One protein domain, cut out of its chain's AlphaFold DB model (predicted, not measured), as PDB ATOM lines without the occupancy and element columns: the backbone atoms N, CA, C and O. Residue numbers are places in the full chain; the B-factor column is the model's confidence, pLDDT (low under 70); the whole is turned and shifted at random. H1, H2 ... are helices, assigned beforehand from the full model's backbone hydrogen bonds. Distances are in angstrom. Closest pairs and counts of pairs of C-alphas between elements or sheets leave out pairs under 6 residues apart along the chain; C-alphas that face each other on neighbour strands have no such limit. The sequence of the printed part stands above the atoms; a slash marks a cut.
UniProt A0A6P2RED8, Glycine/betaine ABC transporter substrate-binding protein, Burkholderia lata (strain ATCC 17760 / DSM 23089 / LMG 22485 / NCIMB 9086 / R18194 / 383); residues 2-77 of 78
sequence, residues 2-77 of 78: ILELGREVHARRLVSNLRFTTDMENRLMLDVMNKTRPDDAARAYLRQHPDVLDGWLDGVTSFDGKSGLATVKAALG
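Overview. This is residues 2 to 77 of the 78 residues of the protein "Glycine/betaine ABC transporter substrate-binding protein" of Burkholderia lata (strain ATCC 17760 / DSM 23089 / LMG 22485 / NCIMB 9086 / R18194 / 383) (UniProt A0A6P2RED8). Look for an elongated shape, with H1 at one end, H2 packed on H3 at the other, and H4 and H5 between. The printed part has 76 residues with five named helices, H1 to H5, and no named strand: all helix. It is only just loose, close to compact, with a radius of gyration of the C-alphas of 14.0 A and spans of 46 by 24 by 20 A.

Arrangement. H1, residues 2 to 17, touches H4, residues 52 to 56, with residues 14 to 17 alone; the closest C-alphas, Asn 17 and Trp 56, are 4.9 A apart. H2, residues 22 to 33, touches H3, residues 38 to 48, with residues 28 to 32 alone, at a steep tilt of 48 degrees, opposite ways; the closest C-alphas, Val 32 and Pro 38, are 5.8 A apart. H3 and H5, residues 68 to 76, only just touch, with 3 pairs of C-alphas within 8 A, the closest Arg 47 and Leu 76 at 6.5 A. O i to N i+4 pairs are within hydrogen-bond range throughout H2 to H5, and 8 of 12 in H1.

Along the chain. Find C-alpha 2 at (56.985, 31.713, 10.543); H1 runs 23.7 A to C-alpha 17. H5 ends at C-alpha 76 (48.444, 37.456, -18.605).

Size, cuts and confidence. The printed part has no cut; the link H4 to H5 is long. Residues 2 to 7 have pLDDT under 70.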
ATOM      1  N   ILE A   2      58.439  31.491  10.762       57.81
ATOM      2  CA  ILE A   2      56.985  31.713  10.543       57.81
ATOM      3  C   ILE A   2      56.636  32.081   9.080       57.81
ATOM      4  O   ILE A   2      55.586  31.692   8.582       57.81
ATOM      5  N   LEU A   3      57.533  32.769   8.361       57.78
ATOM      6  CA  LEU A   3      57.288  33.215   6.979       57.78
ATOM      7  C   LEU A   3      57.244  32.073   5.945       57.78
ATOM      8  O   LEU A   3      56.527  32.183   4.957       57.78
ATOM      9  N   GLU A   4      57.973  30.973   6.160       57.16
ATOM     10  CA  GLU A   4      57.954  29.835   5.224       57.16
ATOM     11  C   GLU A   4      56.683  28.991   5.355       57.16
ATOM     12  O   GLU A   4      56.131  28.561   4.345       57.16
ATOM     13  N   LEU A   5      56.148  28.855   6.574       58.41
ATOM     14  CA  LEU A   5      54.883  28.155   6.822       58.41
ATOM     15  C   LEU A   5      53.701  28.805   6.084       58.41
ATOM     16  O   LEU A   5      52.804  28.098   5.638       58.41
ATOM     17  N   GLY A   6      53.712  30.131   5.901       62.06
ATOM     18  CA  GLY A   6      52.680  30.833   5.129       62.06
ATOM     19  C   GLY A   6      52.698  30.503   3.630       62.06
ATOM     20  O   GLY A   6      51.645  30.432   3.002       62.06
ATOM     21  N   ARG A   7      53.875  30.235   3.047       66.56
ATOM     22  CA  ARG A   7      54.020  29.970   1.601       66.56
ATOM     23  C   ARG A   7      53.413  28.626   1.199       66.56
ATOM     24  O   ARG A   7      52.692  28.551   0.206       66.56
ATOM     25  N   GLU A   8      53.649  27.596   2.007       73.12
ATOM     26  CA  GLU A   8      53.090  26.250   1.813       73.12
ATOM     27  C   GLU A   8      51.552  26.249   1.851       73.12
ATOM     28  O   GLU A   8      50.891  25.498   1.129       73.12
ATOM     29  N   VAL A   9      50.957  27.132   2.661       81.44
ATOM     30  CA  VAL A   9      49.498  27.268   2.774       81.44
ATOM     31  C   VAL A   9      48.886  27.806   1.479       81.44
ATOM     32  O   VAL A   9      47.866  27.280   1.034       81.44
ATOM     33  N   HIS A  10      49.509  28.795   0.834       90.56
ATOM     34  CA  HIS A  10      48.992  29.356  -0.419       90.56
ATOM     35  C   HIS A  10      49.127  28.387  -1.598       90.56
ATOM     36  O   HIS A  10      48.196  28.272  -2.394       90.56
ATOM     37  N   ALA A  11      50.223  27.624  -1.672       91.12
ATOM     38  CA  ALA A  11      50.374  26.564  -2.670       91.12
ATOM     39  C   ALA A  11      49.308  25.469  -2.496       91.12
ATOM     40  O   ALA A  11      48.637  25.084  -3.455       91.12
ATOM     41  N   ARG A  12      49.079  25.019  -1.254       94.06
ATOM     42  CA  ARG A  12      48.014  24.058  -0.941       94.06
ATOM     43  C   ARG A  12      46.634  24.602  -1.299       94.06
ATOM     44  O   ARG A  12      45.828  23.861  -1.861       94.06
ATOM     45  N   ARG A  13      46.354  25.870  -0.980       95.25
ATOM     46  CA  ARG A  13      45.076  26.525  -1.295       95.25
ATOM     47  C   ARG A  13      44.840  26.547  -2.802       95.25
ATOM     48  O   ARG A  13      43.792  26.081  -3.229       95.25
ATOM     49  N   LEU A  14      45.834  26.973  -3.585       96.50
ATOM     50  CA  LEU A  14      45.762  26.969  -5.046       96.50
ATOM     51  C   LEU A  14      45.394  25.581  -5.579       96.50
ATOM     52  O   LEU A  14      44.379  25.440  -6.251       96.50
ATOM     53  N   VAL A  15      46.160  24.545  -5.224       96.88
ATOM     54  CA  VAL A  15      45.900  23.169  -5.688       96.88
ATOM     55  C   VAL A  15      44.517  22.675  -5.249       96.88
ATOM     56  O   VAL A  15      43.828  22.012  -6.018       96.88
ATOM     57  N   SER A  16      44.073  23.037  -4.043       97.62
ATOM     58  CA  SER A  16      42.747  22.658  -3.530       97.62
ATOM     59  C   SER A  16      41.598  23.345  -4.276       97.62
ATOM     60  O   SER A  16      40.503  22.781  -4.366       97.62
ATOM     61  N   ASN A  17      41.837  24.542  -4.815       98.00
ATOM     62  CA  ASN A  17      40.864  25.332  -5.565       98.00
ATOM     63  C   ASN A  17      40.780  24.940  -7.048       98.00
ATOM     64  O   ASN A  17      39.776  25.241  -7.692       98.00
ATOM     65  N   LEU A  18      41.808  24.286  -7.605       97.94
ATOM     66  CA  LEU A  18      41.833  23.922  -9.021       97.94
ATOM     67  C   LEU A  18      40.632  23.042  -9.380       97.94
ATOM     68  O   LEU A  18      40.403  21.976  -8.802       97.94
ATOM     69  N   ARG A  19      39.851  23.507 -10.348       97.25
ATOM     70  CA  ARG A  19      38.730  22.781 -10.946       97.25
ATOM     71  C   ARG A  19      38.855  22.876 -12.451       97.25
ATOM     72  O   ARG A  19      38.955  23.977 -12.987       97.25
ATOM     73  N   PHE A  20      38.822  21.723 -13.095       97.19
ATOM     74  CA  PHE A  20      38.867  21.586 -14.541       97.19
ATOM     75  C   PHE A  20      37.527  21.044 -15.019       97.19
ATOM     76  O   PHE A  20      36.871  20.264 -14.325       97.19
ATOM     77  N   THR A  21      37.106  21.494 -16.192       96.88
ATOM     78  CA  THR A  21      35.952  20.936 -16.890       96.88
ATOM     79  C   THR A  21      36.454  20.103 -18.058       96.88
ATOM     80  O   THR A  21      37.502  20.393 -18.635       96.88
ATOM     81  N   THR A  22      35.677  19.101 -18.462       97.50
ATOM     82  CA  THR A  22      35.994  18.296 -19.648       97.50
ATOM     83  C   THR A  22      36.137  19.164 -20.902       97.50
ATOM     84  O   THR A  22      36.983  18.899 -21.746       97.50
ATOM     85  N   ASP A  23      35.342  20.231 -21.026       96.75
ATOM     86  CA  ASP A  23      35.447  21.182 -22.138       96.75
ATOM     87  C   ASP A  23      36.797  21.922 -22.147       96.75
ATOM     88  O   ASP A  23      37.445  21.984 -23.192       96.75
ATOM     89  N   MET A  24      37.264  22.398 -20.987       97.69
ATOM     90  CA  MET A  24      38.587  23.016 -20.851       97.69
ATOM     91  C   MET A  24      39.699  22.047 -21.270       97.69
ATOM     92  O   MET A  24      40.550  22.397 -22.087       97.69
ATOM     93  N   GLU A  25      39.678  20.826 -20.733       97.06
ATOM     94  CA  GLU A  25      40.682  19.798 -21.023       97.06
ATOM     95  C   GLU A  25      40.696  19.426 -22.508       97.06
ATOM     96  O   GLU A  25      41.762  19.376 -23.123       97.06
ATOM     97  N   ASN A  26      39.519  19.242 -23.112       97.50
ATOM     98  CA  ASN A  26      39.394  18.922 -24.530       97.50
ATOM     99  C   ASN A  26      39.961  20.034 -25.419       97.50
ATOM    100  O   ASN A  26      40.701  19.735 -26.354       97.50
ATOM    101  N   ARG A  27      39.659  21.308 -25.133       96.81
ATOM    102  CA  ARG A  27      40.186  22.440 -25.918       96.81
ATOM    103  C   ARG A  27      41.706  22.521 -25.837       96.81
ATOM    104  O   ARG A  27      42.368  22.563 -26.870       96.81
ATOM    105  N   LEU A  28      42.256  22.456 -24.625       97.62
ATOM    106  CA  LEU A  28      43.705  22.482 -24.415       97.62
ATOM    107  C   LEU A  28      44.400  21.310 -25.124       97.62
ATOM    108  O   LEU A  28      45.432  21.500 -25.767       97.62
ATOM    109  N   MET A  29      43.825  20.108 -25.049       96.81
ATOM    110  CA  MET A  29      44.366  18.930 -25.730       96.81
ATOM    111  C   MET A  29      44.314  19.062 -27.254       96.81
ATOM    112  O   MET A  29      45.290  18.707 -27.914       96.81
ATOM    113  N   LEU A  30      43.231  19.605 -27.821       97.81
ATOM    114  CA  LEU A  30      43.131  19.861 -29.261       97.81
ATOM    115  C   LEU A  30      44.221  20.831 -29.738       97.81
ATOM    116  O   LEU A  30      44.883  20.551 -30.739       97.81
ATOM    117  N   ASP A  31      44.467  21.917 -29.006       97.56
ATOM    118  CA  ASP A  31      45.518  22.886 -29.345       97.56
ATOM    119  C   ASP A  31      46.912  22.250 -29.327       97.56
ATOM    120  O   ASP A  31      47.718  22.464 -30.241       97.56
ATOM    121  N   VAL A  32      47.189  21.426 -28.313       97.75
ATOM    122  CA  VAL A  32      48.463  20.710 -28.181       97.75
ATOM    123  C   VAL A  32      48.644  19.680 -29.297       97.75
ATOM    124  O   VAL A  32      49.718  19.590 -29.900       97.75
ATOM    125  N   MET A  33      47.593  18.931 -29.637       97.62
ATOM    126  CA  MET A  33      47.608  18.001 -30.771       97.62
ATOM    127  C   MET A  33      47.855  18.731 -32.100       97.62
ATOM    128  O   MET A  33      48.593  18.223 -32.951       97.62
ATOM    129  N   ASN A  34      47.347  19.960 -32.228       97.44
ATOM    130  CA  ASN A  34      47.580  20.876 -33.348       97.44
ATOM    131  C   ASN A  34      48.922  21.631 -33.277       97.44
ATOM    132  O   ASN A  34      49.107  22.631 -33.967       97.44
ATOM    133  N   LYS A  35      49.895  21.114 -32.515       97.44
ATOM    134  CA  LYS A  35      51.286  21.602 -32.423       97.44
ATOM    135  C   LYS A  35      51.483  22.903 -31.640       97.44
ATOM    136  O   LYS A  35      52.586  23.449 -31.671       97.44
ATOM    137  N   THR A  36      50.489  23.364 -30.886       98.06
ATOM    138  CA  THR A  36      50.704  24.435 -29.902       98.06
ATOM    139  C   THR A  36      51.477  23.876 -28.713       98.06
ATOM    140  O   THR A  36      51.226  22.757 -28.260       98.06
ATOM    141  N   ARG A  37      52.437  24.632 -28.178       98.31
ATOM    142  CA  ARG A  37      53.106  24.205 -26.948       98.31
ATOM    143  C   ARG A  37      52.106  24.244 -25.780       98.31
ATOM    144  O   ARG A  37      51.309  25.179 -25.718       98.31
ATOM    145  N   PRO A  38      52.134  23.286 -24.836       97.62
ATOM    146  CA  PRO A  38      51.165  23.246 -23.736       97.62
ATOM    147  C   PRO A  38      51.103  24.529 -22.898       97.62
ATOM    148  O   PRO A  38      50.023  24.950 -22.489       97.62
ATOM    149  N   ASP A  39      52.247  25.174 -22.668       97.19
ATOM    150  CA  ASP A  39      52.343  26.450 -21.957       97.19
ATOM    151  C   ASP A  39      51.667  27.597 -22.716       97.19
ATOM    152  O   ASP A  39      50.983  28.422 -22.104       97.19
ATOM    153  N   ASP A  40      51.803  27.621 -24.040       98.06
ATOM    154  CA  ASP A  40      51.161  28.621 -24.893       98.06
ATOM    155  C   ASP A  40      49.646  28.393 -24.982       98.06
ATOM    156  O   ASP A  40      48.881  29.349 -24.845       98.06
ATOM    157  N   ALA A  41      49.205  27.137 -25.118       98.12
ATOM    158  CA  ALA A  41      47.787  26.767 -25.136       98.12
ATOM    159  C   ALA A  41      47.092  27.149 -23.819       98.12
ATOM    160  O   ALA A  41      46.057  27.815 -23.825       98.12
ATOM    161  N   ALA A  42      47.704  26.821 -22.675       97.62
ATOM    162  CA  ALA A  42      47.181  27.197 -21.365       97.62
ATOM    163  C   ALA A  42      47.087  28.721 -21.196       97.62
ATOM    164  O   ALA A  42      46.060  29.236 -20.757       97.62
ATOM    165  N   ARG A  43      48.129  29.472 -21.581       97.62
ATOM    166  CA  ARG A  43      48.112  30.945 -21.516       97.62
ATOM    167  C   ARG A  43      47.041  31.551 -22.419       97.62
ATOM    168  O   ARG A  43      46.376  32.499 -22.005       97.62
ATOM    169  N   ALA A  44      46.876  31.027 -23.632       97.75
ATOM    170  CA  ALA A  44      45.842  31.474 -24.558       97.75
ATOM    171  C   ALA A  44      44.439  31.207 -23.993       97.75
ATOM    172  O   ALA A  44      43.619  32.125 -23.958       97.75
ATOM    173  N   TYR A  45      44.202  30.003 -23.466       97.94
ATOM    174  CA  TYR A  45      42.939  29.638 -22.829       97.94
ATOM    175  C   TYR A  45      42.607  30.565 -21.653       97.94
ATOM    176  O   TYR A  45      41.515  31.123 -21.601       97.94
ATOM    177  N   LEU A  46      43.555  30.799 -20.738       98.00
ATOM    178  CA  LEU A  46      43.334  31.652 -19.562       98.00
ATOM    179  C   LEU A  46      43.045  33.116 -19.917       98.00
ATOM    180  O   LEU A  46      42.345  33.794 -19.171       98.00
ATOM    181  N   ARG A  47      43.553  33.615 -21.050       97.81
ATOM    182  CA  ARG A  47      43.192  34.950 -21.554       97.81
ATOM    183  C   ARG A  47      41.773  35.006 -22.110       97.81
ATOM    184  O   ARG A  47      41.118  36.032 -21.979       97.81
ATOM    185  N   GLN A  48      41.315  33.929 -22.745       97.62
ATOM    186  CA  GLN A  48      39.965  33.829 -23.310       97.62
ATOM    187  C   GLN A  48      38.904  33.521 -22.243       97.62
ATOM    188  O   GLN A  48      37.744  33.892 -22.406       97.62
ATOM    189  N   HIS A  49      39.312  32.880 -21.147       97.62
ATOM    190  CA  HIS A  49      38.460  32.461 -20.034       97.62
ATOM    191  C   HIS A  49      39.015  32.971 -18.693       97.62
ATOM    192  O   HIS A  49      39.408  32.172 -17.842       97.62
ATOM    193  N   PRO A  50      39.122  34.297 -18.492       97.69
ATOM    194  CA  PRO A  50      39.778  34.860 -17.313       97.69
ATOM    195  C   PRO A  50      39.000  34.637 -16.007       97.69
ATOM    196  O   PRO A  50      39.571  34.776 -14.927       97.69
ATOM    197  N   ASP A  51      37.718  34.291 -16.094       97.00
ATOM    198  CA  ASP A  51      36.821  34.005 -14.972       97.00
ATOM    199  C   ASP A  51      37.231  32.749 -14.184       97.00
ATOM    200  O   ASP A  51      37.056  32.689 -12.967       97.00
ATOM    201  N   VAL A  52      37.879  31.773 -14.832       97.50
ATOM    202  CA  VAL A  52      38.352  30.552 -14.146       97.50
ATOM    203  C   VAL A  52      39.374  30.872 -13.051       97.50
ATOM    204  O   VAL A  52      39.490  30.148 -12.059       97.50
ATOM    205  N   LEU A  53      40.098  31.988 -13.208       98.12
ATOM    206  CA  LEU A  53      41.100  32.456 -12.258       98.12
ATOM    207  C   LEU A  53      40.477  32.911 -10.940       98.12
ATOM    208  O   LEU A  53      41.135  32.789  -9.909       98.12
ATOM    209  N   ASP A  54      39.237  33.410 -10.957       97.44
ATOM    210  CA  ASP A  54      38.575  33.912  -9.752       97.44
ATOM    211  C   ASP A  54      38.375  32.766  -8.743       97.44
ATOM    212  O   ASP A  54      38.667  32.917  -7.558       97.44
ATOM    213  N   GLY A  55      37.978  31.581  -9.226       97.31
ATOM    214  CA  GLY A  55      37.853  30.381  -8.397       97.31
ATOM    215  C   GLY A  55      39.204  29.795  -7.986       97.31
ATOM    216  O   GLY A  55      39.418  29.483  -6.816       97.31
ATOM    217  N   TRP A  56      40.143  29.659  -8.927       98.12
ATOM    218  CA  TRP A  56      41.448  29.052  -8.637       98.12
ATOM    219  C   TRP A  56      42.275  29.878  -7.642       98.12
ATOM    220  O   TRP A  56      42.973  29.311  -6.799       98.12
ATOM    221  N   LEU A  57      42.178  31.208  -7.703       98.00
ATOM    222  CA  LEU A  57      42.984  32.128  -6.896       98.00
ATOM    223  C   LEU A  57      42.249  32.676  -5.663       98.00
ATOM    224  O   LEU A  57      42.787  33.554  -4.984       98.00
ATOM    225  N   ASP A  58      41.075  32.139  -5.320       97.00
ATOM    226  CA  ASP A  58      40.370  32.501  -4.090       97.00
ATOM    227  C   ASP A  58      41.220  32.223  -2.833       97.00
ATOM    228  O   ASP A  58      41.605  31.085  -2.529       97.00
ATOM    229  N   GLY A  59      41.523  33.289  -2.089       94.69
ATOM    230  CA  GLY A  59      42.388  33.244  -0.908       94.69
ATOM    231  C   GLY A  59      43.870  32.964  -1.208       94.69
ATOM    232  O   GLY A  59      44.632  32.651  -0.289       94.69
ATOM    233  N   VAL A  60      44.299  33.056  -2.471       96.50
ATOM    234  CA  VAL A  60      45.698  32.877  -2.881       96.50
ATOM    235  C   VAL A  60      46.393  34.234  -2.982       96.50
ATOM    236  O   VAL A  60      45.895  35.171  -3.612       96.50
ATOM    237  N   THR A  61      47.576  34.338  -2.385       95.38
ATOM    238  CA  THR A  61      48.453  35.510  -2.482       95.38
ATOM    239  C   THR A  61      49.733  35.160  -3.240       95.38
ATOM    240  O   THR A  61      50.105  33.991  -3.373       95.38
ATOM    241  N   SER A  62      50.404  36.177  -3.776       92.38
ATOM    242  CA  SER A  62      51.749  36.052  -4.338       92.38
ATOM    243  C   SER A  62      52.800  35.887  -3.234       92.38
ATOM    244  O   SER A  62      52.544  36.110  -2.051       92.38
ATOM    245  N   PHE A  63      54.034  35.548  -3.620       88.19
ATOM    246  CA  PHE A  63      55.143  35.382  -2.673       88.19
ATOM    247  C   PHE A  63      55.473  36.639  -1.856       88.19
ATOM    248  O   PHE A  63      55.969  36.517  -0.740       88.19
ATOM    249  N   ASP A  64      55.201  37.826  -2.396       89.50
ATOM    250  CA  ASP A  64      55.354  39.115  -1.716       89.50
ATOM    251  C   ASP A  64      54.067  39.577  -0.997       89.50
ATOM    252  O   ASP A  64      53.990  40.713  -0.536       89.50
ATOM    253  N   GLY A  65      53.064  38.698  -0.878       89.88
ATOM    254  CA  GLY A  65      51.841  38.923  -0.102       89.88
ATOM    255  C   GLY A  65      50.751  39.731  -0.812       89.88
ATOM    256  O   GLY A  65      49.756  40.086  -0.182       89.88
ATOM    257  N   LYS A  66      50.899  40.025  -2.108       92.81
ATOM    258  CA  LYS A  66      49.872  40.718  -2.904       92.81
ATOM    259  C   LYS A  66      48.753  39.761  -3.310       92.81
ATOM    260  O   LYS A  66      48.876  38.542  -3.205       92.81
ATOM    261  N   SER A  67      47.650  40.312  -3.816       95.56
ATOM    262  CA  SER A  67      46.563  39.512  -4.394       95.56
ATOM    263  C   SER A  67      47.089  38.617  -5.523       95.56
ATOM    264  O   SER A  67      47.660  39.114  -6.499       95.56
ATOM    265  N   GLY A  68      46.876  37.302  -5.405       95.81
ATOM    266  CA  GLY A  68      47.251  36.341  -6.439       95.81
ATOM    267  C   GLY A  68      46.487  36.592  -7.736       95.81
ATOM    268  O   GLY A  68      47.091  36.638  -8.805       95.81
ATOM    269  N   LEU A  69      45.181  36.861  -7.634       97.31
ATOM    270  CA  LEU A  69      44.317  37.147  -8.780       97.31
ATOM    271  C   LEU A  69      44.797  38.353  -9.594       97.31
ATOM    272  O   LEU A  69      44.982  38.238 -10.805       97.31
ATOM    273  N   ALA A  70      45.047  39.488  -8.935       96.75
ATOM    274  CA  ALA A  70      45.542  40.687  -9.615       96.75
ATOM    275  C   ALA A  70      46.922  40.451 -10.251       96.75
ATOM    276  O   ALA A  70      47.172  40.877 -11.376       96.75
ATOM    277  N   THR A  71      47.799  39.723  -9.554       96.94
ATOM    278  CA  THR A  71      49.149  39.403 -10.042       96.94
ATOM    279  C   THR A  71      49.105  38.539 -11.305       96.94
ATOM    280  O   THR A  71      49.821  38.814 -12.266       96.94
ATOM    281  N   VAL A  72      48.253  37.510 -11.332       96.88
ATOM    282  CA  VAL A  72      48.126  36.611 -12.488       96.88
ATOM    283  C   VAL A  72      47.448  37.305 -13.669       96.88
ATOM    284  O   VAL A  72      47.935  37.166 -14.789       96.88
ATOM    285  N   LYS A  73      46.385  38.095 -13.443       97.00
ATOM    286  CA  LYS A  73      45.740  38.878 -14.516       97.00
ATOM    287  C   LYS A  73      46.740  39.831 -15.182       97.00
ATOM    288  O   LYS A  73      46.909  39.771 -16.397       97.00
ATOM    289  N   ALA A  74      47.530  40.561 -14.390       97.06
ATOM    290  CA  ALA A  74      48.599  41.412 -14.916       97.06
ATOM    291  C   ALA A  74      49.651  40.623 -15.723       97.06
ATOM    292  O   ALA A  74      50.048  41.054 -16.804       97.06
ATOM    293  N   ALA A  75      50.073  39.445 -15.249       96.12
ATOM    294  CA  ALA A  75      51.024  38.589 -15.969       96.12
ATOM    295  C   ALA A  75      50.463  38.025 -17.290       96.12
ATOM    296  O   ALA A  75      51.223  37.731 -18.215       96.12
ATOM    297  N   LEU A  76      49.140  37.876 -17.390       96.81
ATOM    298  CA  LEU A  76      48.444  37.456 -18.605       96.81
ATOM    299  C   LEU A  76      48.122  38.625 -19.547       96.81
ATOM    300  O   LEU A  76      47.819  38.362 -20.711       96.81
ATOM    301  N   GLY A  77      48.259  39.876 -19.099       96.56
ATOM    302  CA  GLY A  77      47.905  41.075 -19.865       96.56
ATOM    303  C   GLY A  77      46.402  41.365 -19.882       96.56
ATOM    304  O   GLY A  77      45.894  41.834 -20.899       96.56
TER     305      GLY A  77